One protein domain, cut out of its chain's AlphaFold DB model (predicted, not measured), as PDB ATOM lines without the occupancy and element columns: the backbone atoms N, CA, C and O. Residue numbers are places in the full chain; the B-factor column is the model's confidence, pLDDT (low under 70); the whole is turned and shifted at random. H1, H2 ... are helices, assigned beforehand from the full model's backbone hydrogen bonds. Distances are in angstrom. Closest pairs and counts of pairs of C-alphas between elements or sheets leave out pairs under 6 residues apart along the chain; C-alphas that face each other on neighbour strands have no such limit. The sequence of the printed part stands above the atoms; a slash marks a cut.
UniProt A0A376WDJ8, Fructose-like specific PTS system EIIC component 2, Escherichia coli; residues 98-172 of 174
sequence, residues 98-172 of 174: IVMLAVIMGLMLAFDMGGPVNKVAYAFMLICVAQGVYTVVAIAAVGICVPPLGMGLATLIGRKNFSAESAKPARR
ATOM      1  N   ILE A  98     -29.742   6.555 -42.650       83.81
ATOM      2  CA  ILE A  98     -29.107   5.263 -42.368       83.81
ATOM      3  C   ILE A  98     -30.113   4.101 -42.406       83.81
ATOM      4  O   ILE A  98     -29.760   2.983 -42.770       83.81
ATOM      5  N   VAL A  99     -31.387   4.379 -42.106       85.25
ATOM      6  CA  VAL A  99     -32.489   3.412 -42.176       85.25
ATOM      7  C   VAL A  99     -32.715   2.936 -43.610       85.25
ATOM      8  O   VAL A  99     -32.849   1.737 -43.838       85.25
ATOM      9  N   MET A 100     -32.704   3.836 -44.596       84.94
ATOM     10  CA  MET A 100     -32.875   3.451 -46.000       84.94
ATOM     11  C   MET A 100     -31.699   2.606 -46.497       84.94
ATOM     12  O   MET A 100     -31.909   1.597 -47.170       84.94
ATOM     13  N   LEU A 101     -30.470   2.966 -46.104       84.56
ATOM     14  CA  LEU A 101     -29.284   2.154 -46.383       84.56
ATOM     15  C   LEU A 101     -29.413   0.754 -45.761       84.56
ATOM     16  O   LEU A 101     -29.117  -0.244 -46.417       84.56
ATOM     17  N   ALA A 102     -29.911   0.678 -44.523       87.19
ATOM     18  CA  ALA A 102     -30.131  -0.581 -43.824       87.19
ATOM     19  C   ALA A 102     -31.182  -1.466 -44.501       87.19
ATOM     20  O   ALA A 102     -30.972  -2.672 -44.621       87.19
ATOM     21  N   VAL A 103     -32.273  -0.879 -44.998       88.81
ATOM     22  CA  VAL A 103     -33.318  -1.609 -45.727       88.81
ATOM     23  C   VAL A 103     -32.777  -2.185 -47.032       88.81
ATOM     24  O   VAL A 103     -32.959  -3.372 -47.279       88.81
ATOM     25  N   ILE A 104     -32.075  -1.394 -47.850       88.00
ATOM     26  CA  ILE A 104     -31.534  -1.871 -49.134       88.00
ATOM     27  C   ILE A 104     -30.538  -3.011 -48.902       88.00
ATOM     28  O   ILE A 104     -30.660  -4.079 -49.503       88.00
ATOM     29  N   MET A 105     -29.582  -2.809 -47.993       88.56
ATOM     30  CA  MET A 105     -28.570  -3.819 -47.687       88.56
ATOM     31  C   MET A 105     -29.184  -5.079 -47.070       88.56
ATOM     32  O   MET A 105     -28.836  -6.190 -47.470       88.56
ATOM     33  N   GLY A 106     -30.123  -4.924 -46.131       87.94
ATOM     34  CA  GLY A 106     -30.835  -6.041 -45.511       87.94
ATOM     35  C   GLY A 106     -31.651  -6.842 -46.523       87.94
ATOM     36  O   GLY A 106     -31.595  -8.070 -46.514       87.94
ATOM     37  N   LEU A 107     -32.338  -6.164 -47.448       88.69
ATOM     38  CA  LEU A 107     -33.061  -6.813 -48.540       88.69
ATOM     39  C   LEU A 107     -32.112  -7.591 -49.446       88.69
ATOM     40  O   LEU A 107     -32.383  -8.753 -49.708       88.69
ATOM     41  N   MET A 108     -30.985  -7.014 -49.875       90.94
ATOM     42  CA  MET A 108     -30.023  -7.721 -50.730       90.94
ATOM     43  C   MET A 108     -29.451  -8.983 -50.066       90.94
ATOM     44  O   MET A 108     -29.297 -10.007 -50.728       90.94
ATOM     45  N   LEU A 109     -29.159  -8.929 -48.763       89.62
ATOM     46  CA  LEU A 109     -28.644 -10.076 -48.003       89.62
ATOM     47  C   LEU A 109     -29.706 -11.165 -47.794       89.62
ATOM     48  O   LEU A 109     -29.390 -12.354 -47.842       89.62
ATOM     49  N   ALA A 110     -30.962 -10.768 -47.580       86.38
ATOM     50  CA  ALA A 110     -32.070 -11.685 -47.334       86.38
ATOM     51  C   ALA A 110     -32.741 -12.207 -48.617       86.38
ATOM     52  O   ALA A 110     -33.431 -13.220 -48.560       86.38
ATOM     53  N   PHE A 111     -32.558 -11.545 -49.762       88.06
ATOM     54  CA  PHE A 111     -33.374 -11.748 -50.963       88.06
ATOM     55  C   PHE A 111     -33.429 -13.203 -51.440       88.06
ATOM     56  O   PHE A 111     -34.510 -13.725 -51.695       88.06
ATOM     57  N   ASP A 112     -32.274 -13.866 -51.546       87.12
ATOM     58  CA  ASP A 112     -32.186 -15.238 -52.061       87.12
ATOM     59  C   ASP A 112     -31.628 -16.251 -51.054       87.12
ATOM     60  O   ASP A 112     -31.267 -17.366 -51.433       87.12
ATOM     61  N   MET A 113     -31.540 -15.867 -49.775       78.88
ATOM     62  CA  MET A 113     -31.126 -16.751 -48.679       78.88
ATOM     63  C   MET A 113     -29.752 -17.433 -48.895       78.88
ATOM     64  O   MET A 113     -29.520 -18.513 -48.359       78.88
ATOM     65  N   GLY A 114     -28.822 -16.825 -49.655       77.31
ATOM     66  CA  GLY A 114     -27.458 -17.363 -49.860       77.31
ATOM     67  C   GLY A 114     -27.048 -17.654 -51.307       77.31
ATOM     68  O   GLY A 114     -25.946 -18.153 -51.550       77.31
ATOM     69  N   GLY A 115     -27.905 -17.354 -52.273       85.56
ATOM     70  CA  GLY A 115     -27.629 -17.413 -53.701       85.56
ATOM     71  C   GLY A 115     -26.787 -16.236 -54.243       85.56
ATOM     72  O   GLY A 115     -25.977 -15.637 -53.524       85.56
ATOM     73  N   PRO A 116     -26.891 -15.937 -55.555       87.69
ATOM     74  CA  PRO A 116     -26.083 -14.921 -56.229       87.69
ATOM     75  C   PRO A 116     -26.176 -13.512 -55.628       87.69
ATOM     76  O   PRO A 116     -25.152 -12.833 -55.549       87.69
ATOM     77  N   VAL A 117     -27.360 -13.065 -55.199       89.19
ATOM     78  CA  VAL A 117     -27.558 -11.687 -54.716       89.19
ATOM     79  C   VAL A 117     -26.848 -11.485 -53.382       89.19
ATOM     80  O   VAL A 117     -26.114 -10.507 -53.219       89.19
ATOM     81  N   ASN A 118     -26.961 -12.456 -52.470       90.38
ATOM     82  CA  ASN A 118     -26.251 -12.419 -51.194       90.38
ATOM     83  C   ASN A 118     -24.722 -12.403 -51.401       90.38
ATOM     84  O   ASN A 118     -24.012 -11.621 -50.772       90.38
ATOM     85  N   LYS A 119     -24.188 -13.178 -52.358       88.44
ATOM     86  CA  LYS A 119     -22.742 -13.163 -52.670       88.44
ATOM     87  C   LYS A 119     -22.252 -11.800 -53.153       88.44
ATOM     88  O   LYS A 119     -21.162 -11.377 -52.767       88.44
ATOM     89  N   VAL A 120     -23.044 -11.115 -53.976       87.56
ATOM     90  CA  VAL A 120     -22.716  -9.758 -54.436       87.56
ATOM     91  C   VAL A 120     -22.763  -8.771 -53.267       87.56
ATOM     92  O   VAL A 120     -21.835  -7.979 -53.115       87.56
ATOM     93  N   ALA A 121     -23.775  -8.859 -52.398       88.88
ATOM     94  CA  ALA A 121     -23.881  -8.022 -51.200       88.88
ATOM     95  C   ALA A 121     -22.711  -8.242 -50.222       88.88
ATOM     96  O   ALA A 121     -22.159  -7.283 -49.681       88.88
ATOM     97  N   TYR A 122     -22.284  -9.493 -50.039       87.81
ATOM     98  CA  TYR A 122     -21.142  -9.843 -49.196       87.81
ATOM     99  C   TYR A 122     -19.818  -9.330 -49.774       87.81
ATOM    100  O   TYR A 122     -19.014  -8.745 -49.048       87.81
ATOM    101  N   ALA A 123     -19.602  -9.488 -51.085       87.06
ATOM    102  CA  ALA A 123     -18.436  -8.924 -51.761       87.06
ATOM    103  C   ALA A 123     -18.405  -7.395 -51.630       87.06
ATOM    104  O   ALA A 123     -17.367  -6.833 -51.296       87.06
ATOM    105  N   PHE A 124     -19.545  -6.727 -51.815       84.31
ATOM    106  CA  PHE A 124     -19.664  -5.283 -51.617       84.31
ATOM    107  C   PHE A 124     -19.289  -4.868 -50.185       84.31
ATOM    108  O   PHE A 124     -18.470  -3.970 -50.006       84.31
ATOM    109  N   MET A 125     -19.796  -5.576 -49.171       86.50
ATOM    110  CA  MET A 125     -19.458  -5.333 -47.764       86.50
ATOM    111  C   MET A 125     -17.956  -5.483 -47.481       86.50
ATOM    112  O   MET A 125     -17.363  -4.578 -46.892       86.50
ATOM    113  N   LEU A 126     -17.325  -6.572 -47.934       84.06
ATOM    114  CA  LEU A 126     -15.882  -6.785 -47.762       84.06
ATOM    115  C   LEU A 126     -15.058  -5.655 -48.378       84.06
ATOM    116  O   LEU A 126     -13.999  -5.295 -47.868       84.06
ATOM    117  N   ILE A 127     -15.542  -5.085 -49.474       78.31
ATOM    118  CA  ILE A 127     -14.825  -4.015 -50.144       78.31
ATOM    119  C   ILE A 127     -15.075  -2.664 -49.456       78.31
ATOM    120  O   ILE A 127     -14.142  -1.873 -49.338       78.31
ATOM    121  N   CYS A 128     -16.265  -2.421 -48.897       80.50
ATOM    122  CA  CYS A 128     -16.509  -1.276 -48.012       80.50
ATOM    123  C   CYS A 128     -15.576  -1.276 -46.789       80.50
ATOM    124  O   CYS A 128     -15.100  -0.206 -46.407       80.50
ATOM    125  N   VAL A 129     -15.244  -2.450 -46.225       83.06
ATOM    126  CA  VAL A 129     -14.215  -2.578 -45.168       83.06
ATOM    127  C   VAL A 129     -12.877  -2.027 -45.653       83.06
ATOM    128  O   VAL A 129     -12.252  -1.227 -44.962       83.06
ATOM    129  N   ALA A 130     -12.451  -2.409 -46.861       76.50
ATOM    130  CA  ALA A 130     -11.187  -1.957 -47.439       76.50
ATOM    131  C   ALA A 130     -11.148  -0.441 -47.711       76.50
ATOM    132  O   ALA A 130     -10.067   0.120 -47.862       76.50
ATOM    133  N   GLN A 131     -12.307   0.221 -47.778       74.25
ATOM    134  CA  GLN A 131     -12.443   1.675 -47.936       74.25
ATOM    135  C   GLN A 131     -12.715   2.406 -46.606       74.25
ATOM    136  O   GLN A 131     -12.946   3.612 -46.603       74.25
ATOM    137  N   GLY A 132     -12.726   1.698 -45.469       78.25
ATOM    138  CA  GLY A 132     -12.994   2.282 -44.149       78.25
ATOM    139  C   GLY A 132     -14.464   2.643 -43.889       78.25
ATOM    140  O   GLY A 132     -14.765   3.354 -42.931       78.25
ATOM    141  N   VAL A 133     -15.402   2.156 -44.710       81.38
ATOM    142  CA  VAL A 133     -16.845   2.398 -44.549       81.38
ATOM    143  C   VAL A 133     -17.462   1.282 -43.702       81.38
ATOM    144  O   VAL A 133     -18.067   0.336 -44.206       81.38
ATOM    145  N   TYR A 134     -17.311   1.388 -42.382       85.81
ATOM    146  CA  TYR A 134     -17.734   0.340 -41.438       85.81
ATOM    147  C   TYR A 134     -19.244   0.279 -41.178       85.81
ATOM    148  O   TYR A 134     -19.755  -0.727 -40.692       85.81
ATOM    149  N   THR A 135     -19.990   1.325 -41.519       85.12
ATOM    150  CA  THR A 135     -21.450   1.375 -41.331       85.12
ATOM    151  C   THR A 135     -22.183   0.321 -42.156       85.12
ATOM    152  O   THR A 135     -23.055  -0.369 -41.637       85.12
ATOM    153  N   VAL A 136     -21.777   0.128 -43.415       84.75
ATOM    154  CA  VAL A 136     -22.314  -0.918 -44.303       84.75
ATOM    155  C   VAL A 136     -22.040  -2.309 -43.728       84.75
ATOM    156  O   VAL A 136     -22.884  -3.195 -43.816       84.75
ATOM    157  N   VAL A 137     -20.886  -2.489 -43.085       88.12
ATOM    158  CA  VAL A 137     -20.477  -3.747 -42.447       88.12
ATOM    159  C   VAL A 137     -21.340  -4.042 -41.228       88.12
ATOM    160  O   VAL A 137     -21.826  -5.159 -41.082       88.12
ATOM    161  N   ALA A 138     -21.582  -3.036 -40.384       88.44
ATOM    162  CA  ALA A 138     -22.451  -3.167 -39.220       88.44
ATOM    163  C   ALA A 138     -23.893  -3.515 -39.628       88.44
ATOM    164  O   ALA A 138     -24.487  -4.443 -39.084       88.44
ATOM    165  N   ILE A 139     -24.425  -2.826 -40.642       89.00
ATOM    166  CA  ILE A 139     -25.739  -3.123 -41.224       89.00
ATOM    167  C   ILE A 139     -25.786  -4.560 -41.753       89.00
ATOM    168  O   ILE A 139     -26.726  -5.298 -41.461       89.00
ATOM    169  N   ALA A 140     -24.771  -4.971 -42.516       88.25
ATOM    170  CA  ALA A 140     -24.713  -6.303 -43.098       88.25
ATOM    171  C   ALA A 140     -24.621  -7.400 -42.030       88.25
ATOM    172  O   ALA A 140     -25.301  -8.416 -42.147       88.25
ATOM    173  N   ALA A 141     -23.838  -7.187 -40.969       87.88
ATOM    174  CA  ALA A 141     -23.711  -8.129 -39.861       87.88
ATOM    175  C   ALA A 141     -25.063  -8.394 -39.184       87.88
ATOM    176  O   ALA A 141     -25.402  -9.544 -38.918       87.88
ATOM    177  N   VAL A 142     -25.867  -7.348 -38.972       88.00
ATOM    178  CA  VAL A 142     -27.228  -7.501 -38.441       88.00
ATOM    179  C   VAL A 142     -28.141  -8.167 -39.475       88.00
ATOM    180  O   VAL A 142     -28.863  -9.102 -39.138       88.00
ATOM    181  N   GLY A 143     -28.080  -7.741 -40.740       85.38
ATOM    182  CA  GLY A 143     -28.915  -8.259 -41.827       85.38
ATOM    183  C   GLY A 143     -28.728  -9.753 -42.104       85.38
ATOM    184  O   GLY A 143     -29.712 -10.446 -42.340       85.38
ATOM    185  N   ILE A 144     -27.500 -10.275 -42.011       84.38
ATOM    186  CA  ILE A 144     -27.193 -11.705 -42.212       84.38
ATOM    187  C   ILE A 144     -27.880 -12.583 -41.163       84.38
ATOM    188  O   ILE A 144     -28.279 -13.705 -41.468       84.38
ATOM    189  N   CYS A 145     -28.059 -12.072 -39.944       85.12
ATOM    190  CA  CYS A 145     -28.734 -12.795 -38.873       85.12
ATOM    191  C   CYS A 145     -30.261 -12.789 -39.026       85.12
ATOM    192  O   CYS A 145     -30.914 -13.645 -38.447       85.12
ATOM    193  N   VAL A 146     -30.863 -11.879 -39.806       85.88
ATOM    194  CA  VAL A 146     -32.332 -11.753 -39.900       85.88
ATOM    195  C   VAL A 146     -33.003 -12.959 -40.577       85.88
ATOM    196  O   VAL A 146     -33.952 -13.491 -39.999       85.88
ATOM    197  N   PRO A 147     -32.561 -13.459 -41.747       84.25
ATOM    198  CA  PRO A 147     -33.160 -14.643 -42.360       84.25
ATOM    199  C   PRO A 147     -33.100 -15.911 -41.495       84.25
ATOM    200  O   PRO A 147     -34.154 -16.532 -41.284       84.25
ATOM    201  N   PRO A 148     -31.930 -16.265 -40.922       82.25
ATOM    202  CA  PRO A 148     -31.810 -17.315 -39.939       82.25
ATOM    203  C   PRO A 148     -32.171 -16.819 -38.530       82.25
ATOM    204  O   PRO A 148     -31.758 -17.455 -37.583       82.25
ATOM    205  N   LEU A 149     -32.964 -15.750 -38.360       83.25
ATOM    206  CA  LEU A 149     -33.756 -15.468 -37.145       83.25
ATOM    207  C   LEU A 149     -35.281 -15.435 -37.425       83.25
ATOM    208  O   LEU A 149     -36.097 -15.731 -36.552       83.25
ATOM    209  N   GLY A 150     -35.698 -15.194 -38.669       82.88
ATOM    210  CA  GLY A 150     -37.102 -15.217 -39.085       82.88
ATOM    211  C   GLY A 150     -37.655 -16.627 -39.313       82.88
ATOM    212  O   GLY A 150     -38.694 -16.988 -38.766       82.88
ATOM    213  N   MET A 151     -36.955 -17.460 -40.083       80.00
ATOM    214  CA  MET A 151     -37.363 -18.840 -40.393       80.00
ATOM    215  C   MET A 151     -37.580 -19.752 -39.161       80.00
ATOM    216  O   MET A 151     -38.499 -20.559 -39.136       80.00
ATOM    217  N   GLY A 152     -36.797 -19.617 -38.103       77.75
ATOM    218  CA  GLY A 152     -36.813 -20.428 -36.890       77.75
ATOM    219  C   GLY A 152     -37.971 -20.010 -36.003       77.75
ATOM    220  O   GLY A 152     -38.758 -20.866 -35.601       77.75
ATOM    221  N   LEU A 153     -38.178 -18.700 -35.829       81.00
ATOM    222  CA  LEU A 153     -39.407 -18.148 -35.250       81.00
ATOM    223  C   LEU A 153     -40.650 -18.617 -36.024       81.00
ATOM    224  O   LEU A 153     -41.611 -19.087 -35.411       81.00
ATOM    225  N   ALA A 154     -40.608 -18.593 -37.360       81.12
ATOM    226  CA  ALA A 154     -41.699 -19.090 -38.194       81.12
ATOM    227  C   ALA A 154     -41.967 -20.588 -37.966       81.12
ATOM    228  O   ALA A 154     -43.127 -20.987 -37.867       81.12
ATOM    229  N   THR A 155     -40.933 -21.419 -37.793       77.00
ATOM    230  CA  THR A 155     -41.124 -22.844 -37.466       77.00
ATOM    231  C   THR A 155     -41.628 -23.107 -36.045       77.00
ATOM    232  O   THR A 155     -42.260 -24.141 -35.818       77.00
ATOM    233  N   LEU A 156     -41.389 -22.200 -35.091       75.12
ATOM    234  CA  LEU A 156     -41.908 -22.310 -33.723       75.12
ATOM    235  C   LEU A 156     -43.392 -21.928 -33.650       75.12
ATOM    236  O   LEU A 156     -44.181 -22.666 -33.062       75.12
ATOM    237  N   ILE A 157     -43.778 -20.818 -34.285       79.56
ATOM    238  CA  ILE A 157     -45.147 -20.275 -34.245       79.56
ATOM    239  C   ILE A 157     -46.059 -20.997 -35.252       79.56
ATOM    240  O   ILE A 157     -47.182 -21.388 -34.934       79.56
ATOM    241  N   GLY A 158     -45.570 -21.225 -36.471       73.56
ATOM    242  CA  GLY A 158     -46.309 -21.787 -37.604       73.56
ATOM    243  C   GLY A 158     -46.119 -23.289 -37.787       73.56
ATOM    244  O   GLY A 158     -46.180 -23.774 -38.912       73.56
ATOM    245  N   ARG A 159     -45.884 -24.042 -36.704       63.28
ATOM    246  CA  ARG A 159     -45.496 -25.472 -36.710       63.28
ATOM    247  C   ARG A 159     -46.395 -26.389 -37.558       63.28
ATOM    248  O   ARG A 159     -45.965 -27.463 -37.957       63.28
ATOM    249  N   LYS A 160     -47.633 -25.960 -37.813       64.25
ATOM    250  CA  LYS A 160     -48.677 -26.653 -38.586       64.25
ATOM    251  C   LYS A 160     -48.524 -26.478 -40.106       64.25
ATOM    252  O   LYS A 160     -49.031 -27.295 -40.860       64.25
ATOM    253  N   ASN A 161     -47.824 -25.426 -40.537       65.81
ATOM    254  CA  ASN A 161     -47.645 -25.045 -41.942       65.81
ATOM    255  C   ASN A 161     -46.337 -25.590 -42.542       65.81
ATOM    256  O   ASN A 161     -46.124 -25.477 -43.745       65.81
ATOM    257  N   PHE A 162     -45.453 -26.168 -41.719       64.31
ATOM    258  CA  PHE A 162     -44.167 -26.709 -42.155       64.31
ATOM    259  C   PHE A 162     -44.150 -28.233 -42.039       64.31
ATOM    260  O   PHE A 162     -44.392 -28.788 -40.968       64.31
ATOM    261  N   SER A 163     -43.811 -28.911 -43.139       60.09
ATOM    262  CA  SER A 163     -43.558 -30.355 -43.143       60.09
ATOM    263  C   SER A 163     -42.400 -30.714 -42.201       60.09
ATOM    264  O   SER A 163     -41.472 -29.921 -41.993       60.09
ATOM    265  N   ALA A 164     -42.423 -31.933 -41.648       57.47
ATOM    266  CA  ALA A 164     -41.365 -32.460 -40.781       57.47
ATOM    267  C   ALA A 164     -39.970 -32.406 -41.443       57.47
ATOM    268  O   ALA A 164     -38.968 -32.239 -40.743       57.47
ATOM    269  N   GLU A 165     -39.928 -32.481 -42.778       58.97
ATOM    270  CA  GLU A 165     -38.730 -32.354 -43.617       58.97
ATOM    271  C   GLU A 165     -38.149 -30.929 -43.584       58.97
ATOM    272  O   GLU A 165     -36.958 -30.745 -43.363       58.97
ATOM    273  N   SER A 166     -38.990 -29.900 -43.735       57.38
ATOM    274  CA  SER A 166     -38.582 -28.488 -43.834       57.38
ATOM    275  C   SER A 166     -38.267 -27.862 -42.469       57.38
ATOM    276  O   SER A 166     -37.451 -26.949 -42.360       57.38
ATOM    277  N   ALA A 167     -38.878 -28.378 -41.398       55.84
ATOM    278  CA  ALA A 167     -38.683 -27.885 -40.036       55.84
ATOM    279  C   ALA A 167     -37.417 -28.434 -39.344       55.84
ATOM    280  O   ALA A 167     -37.042 -27.946 -38.274       55.84
ATOM    281  N   LYS A 168     -36.782 -29.482 -39.892       54.47
ATOM    282  CA  LYS A 168     -35.561 -30.109 -39.344       54.47
ATOM    283  C   LYS A 168     -34.284 -29.302 -39.638       54.47
ATOM    284  O   LYS A 168     -33.554 -29.042 -38.686       54.47
ATOM    285  N   PRO A 169     -34.012 -28.878 -40.890       57.06
ATOM    286  CA  PRO A 169     -32.880 -28.012 -41.218       57.06
ATOM    287  C   PRO A 169     -33.024 -26.649 -40.555       57.06
ATOM    288  O   PRO A 169     -32.055 -26.145 -39.996       57.06
ATOM    289  N   ALA A 170     -34.252 -26.110 -40.540       56.09
ATOM    290  CA  ALA A 170     -34.574 -24.902 -39.803       56.09
ATOM    291  C   ALA A 170     -34.153 -25.062 -38.342       56.09
ATOM    292  O   ALA A 170     -33.257 -24.375 -37.936       56.09
ATOM    293  N   ARG A 171     -34.611 -26.040 -37.560       53.59
ATOM    294  CA  ARG A 171     -34.198 -26.154 -36.139       53.59
ATOM    295  C   ARG A 171     -32.724 -26.505 -35.863       53.59
ATOM    296  O   ARG A 171     -32.337 -26.515 -34.702       53.59
ATOM    297  N   ARG A 172     -31.924 -26.841 -36.880       54.84
ATOM    298  CA  ARG A 172     -30.528 -27.291 -36.716       54.84
ATOM    299  C   ARG A 172     -29.488 -26.194 -36.983       54.84
ATOM    300  O   ARG A 172     -28.328 -26.386 -36.641       54.84
TER     301      ARG A 172
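Overview. This is residues 98 to 172 of the 174 residues of the protein "Fructose-like specific PTS system EIIC component 2" of Escherichia coli (UniProt A0A376WDJ8). The longest helix, H2, forms a helical hairpin with H3, and H1 crosses H3 and meets H2 in a corner, residues 105 to 110 of H1 against 117 to 122 of H2, making a three-helix head. Beyond H3, H4 extends the long axis away from this head as an arm, and the short H5 folds back on H4 at the far end. The printed part has 75 residues with five named helices, H1 to H5 in chain order, and no named strand; the class is all helix. The whole is loose, with a radius of gyration of the C-alphas of 14.6 A, and only just elongated, spanning 46 by 23 by 17 A.

Along the chain. H2, residues 116 to 130, is 21.6 A long and begins at C-alpha 116 at (-26.083, -14.921, -56.229). H3 is residues 134 to 145, 17.3 A. H1 is residues 98 to 110, 17.9 A, from C-alpha 98 at (-29.107, 5.263, -42.368). H4 is residues 147 to 157, 15.5 A. H5 is residues 167 to 172, 8.8 A, ending at C-alpha 172 at (-30.528, -27.291, -36.716).

Arrangement. In their hairpin, H2 and H3 touch, closest at the C-alphas of Met 125 and Val 137, 5.6 A apart, with a shallow tilt of 33 degrees, only just short of steep, opposite ways. H1, with residues 105 to 110 alone, touches residues 117 to 122 of H2; the closest C-alphas, of Leu 109 and Asn 118, are 4.6 A apart. H1 touches H3 at a steep tilt of 45 degrees, the same way, closest at the C-alphas of Gly 106 and Gly 143, 4.7 A. H3 and H4 meet only through their link. H4 touches H5, closest at the C-alphas of Gly 152 and Ala 170, 5.8 A, with a steep tilt of 54 degrees, opposite ways. H2 and H4 are apart. Helix packing is mostly crossed, with 1 of 4 touching pairs at a shallow tilt. Every O i to N i+4 pair is within hydrogen-bond range in H1, H2 and H5, against 7 of 8 in H3 and 5 of 7 in H4.

Size, cuts and confidence. The two farthest C-alphas, of Gln 131 and Lys 160, are 46.9 A apart. The printed part has no cut and no long link. Residues 159 to 172 have pLDDT under 70.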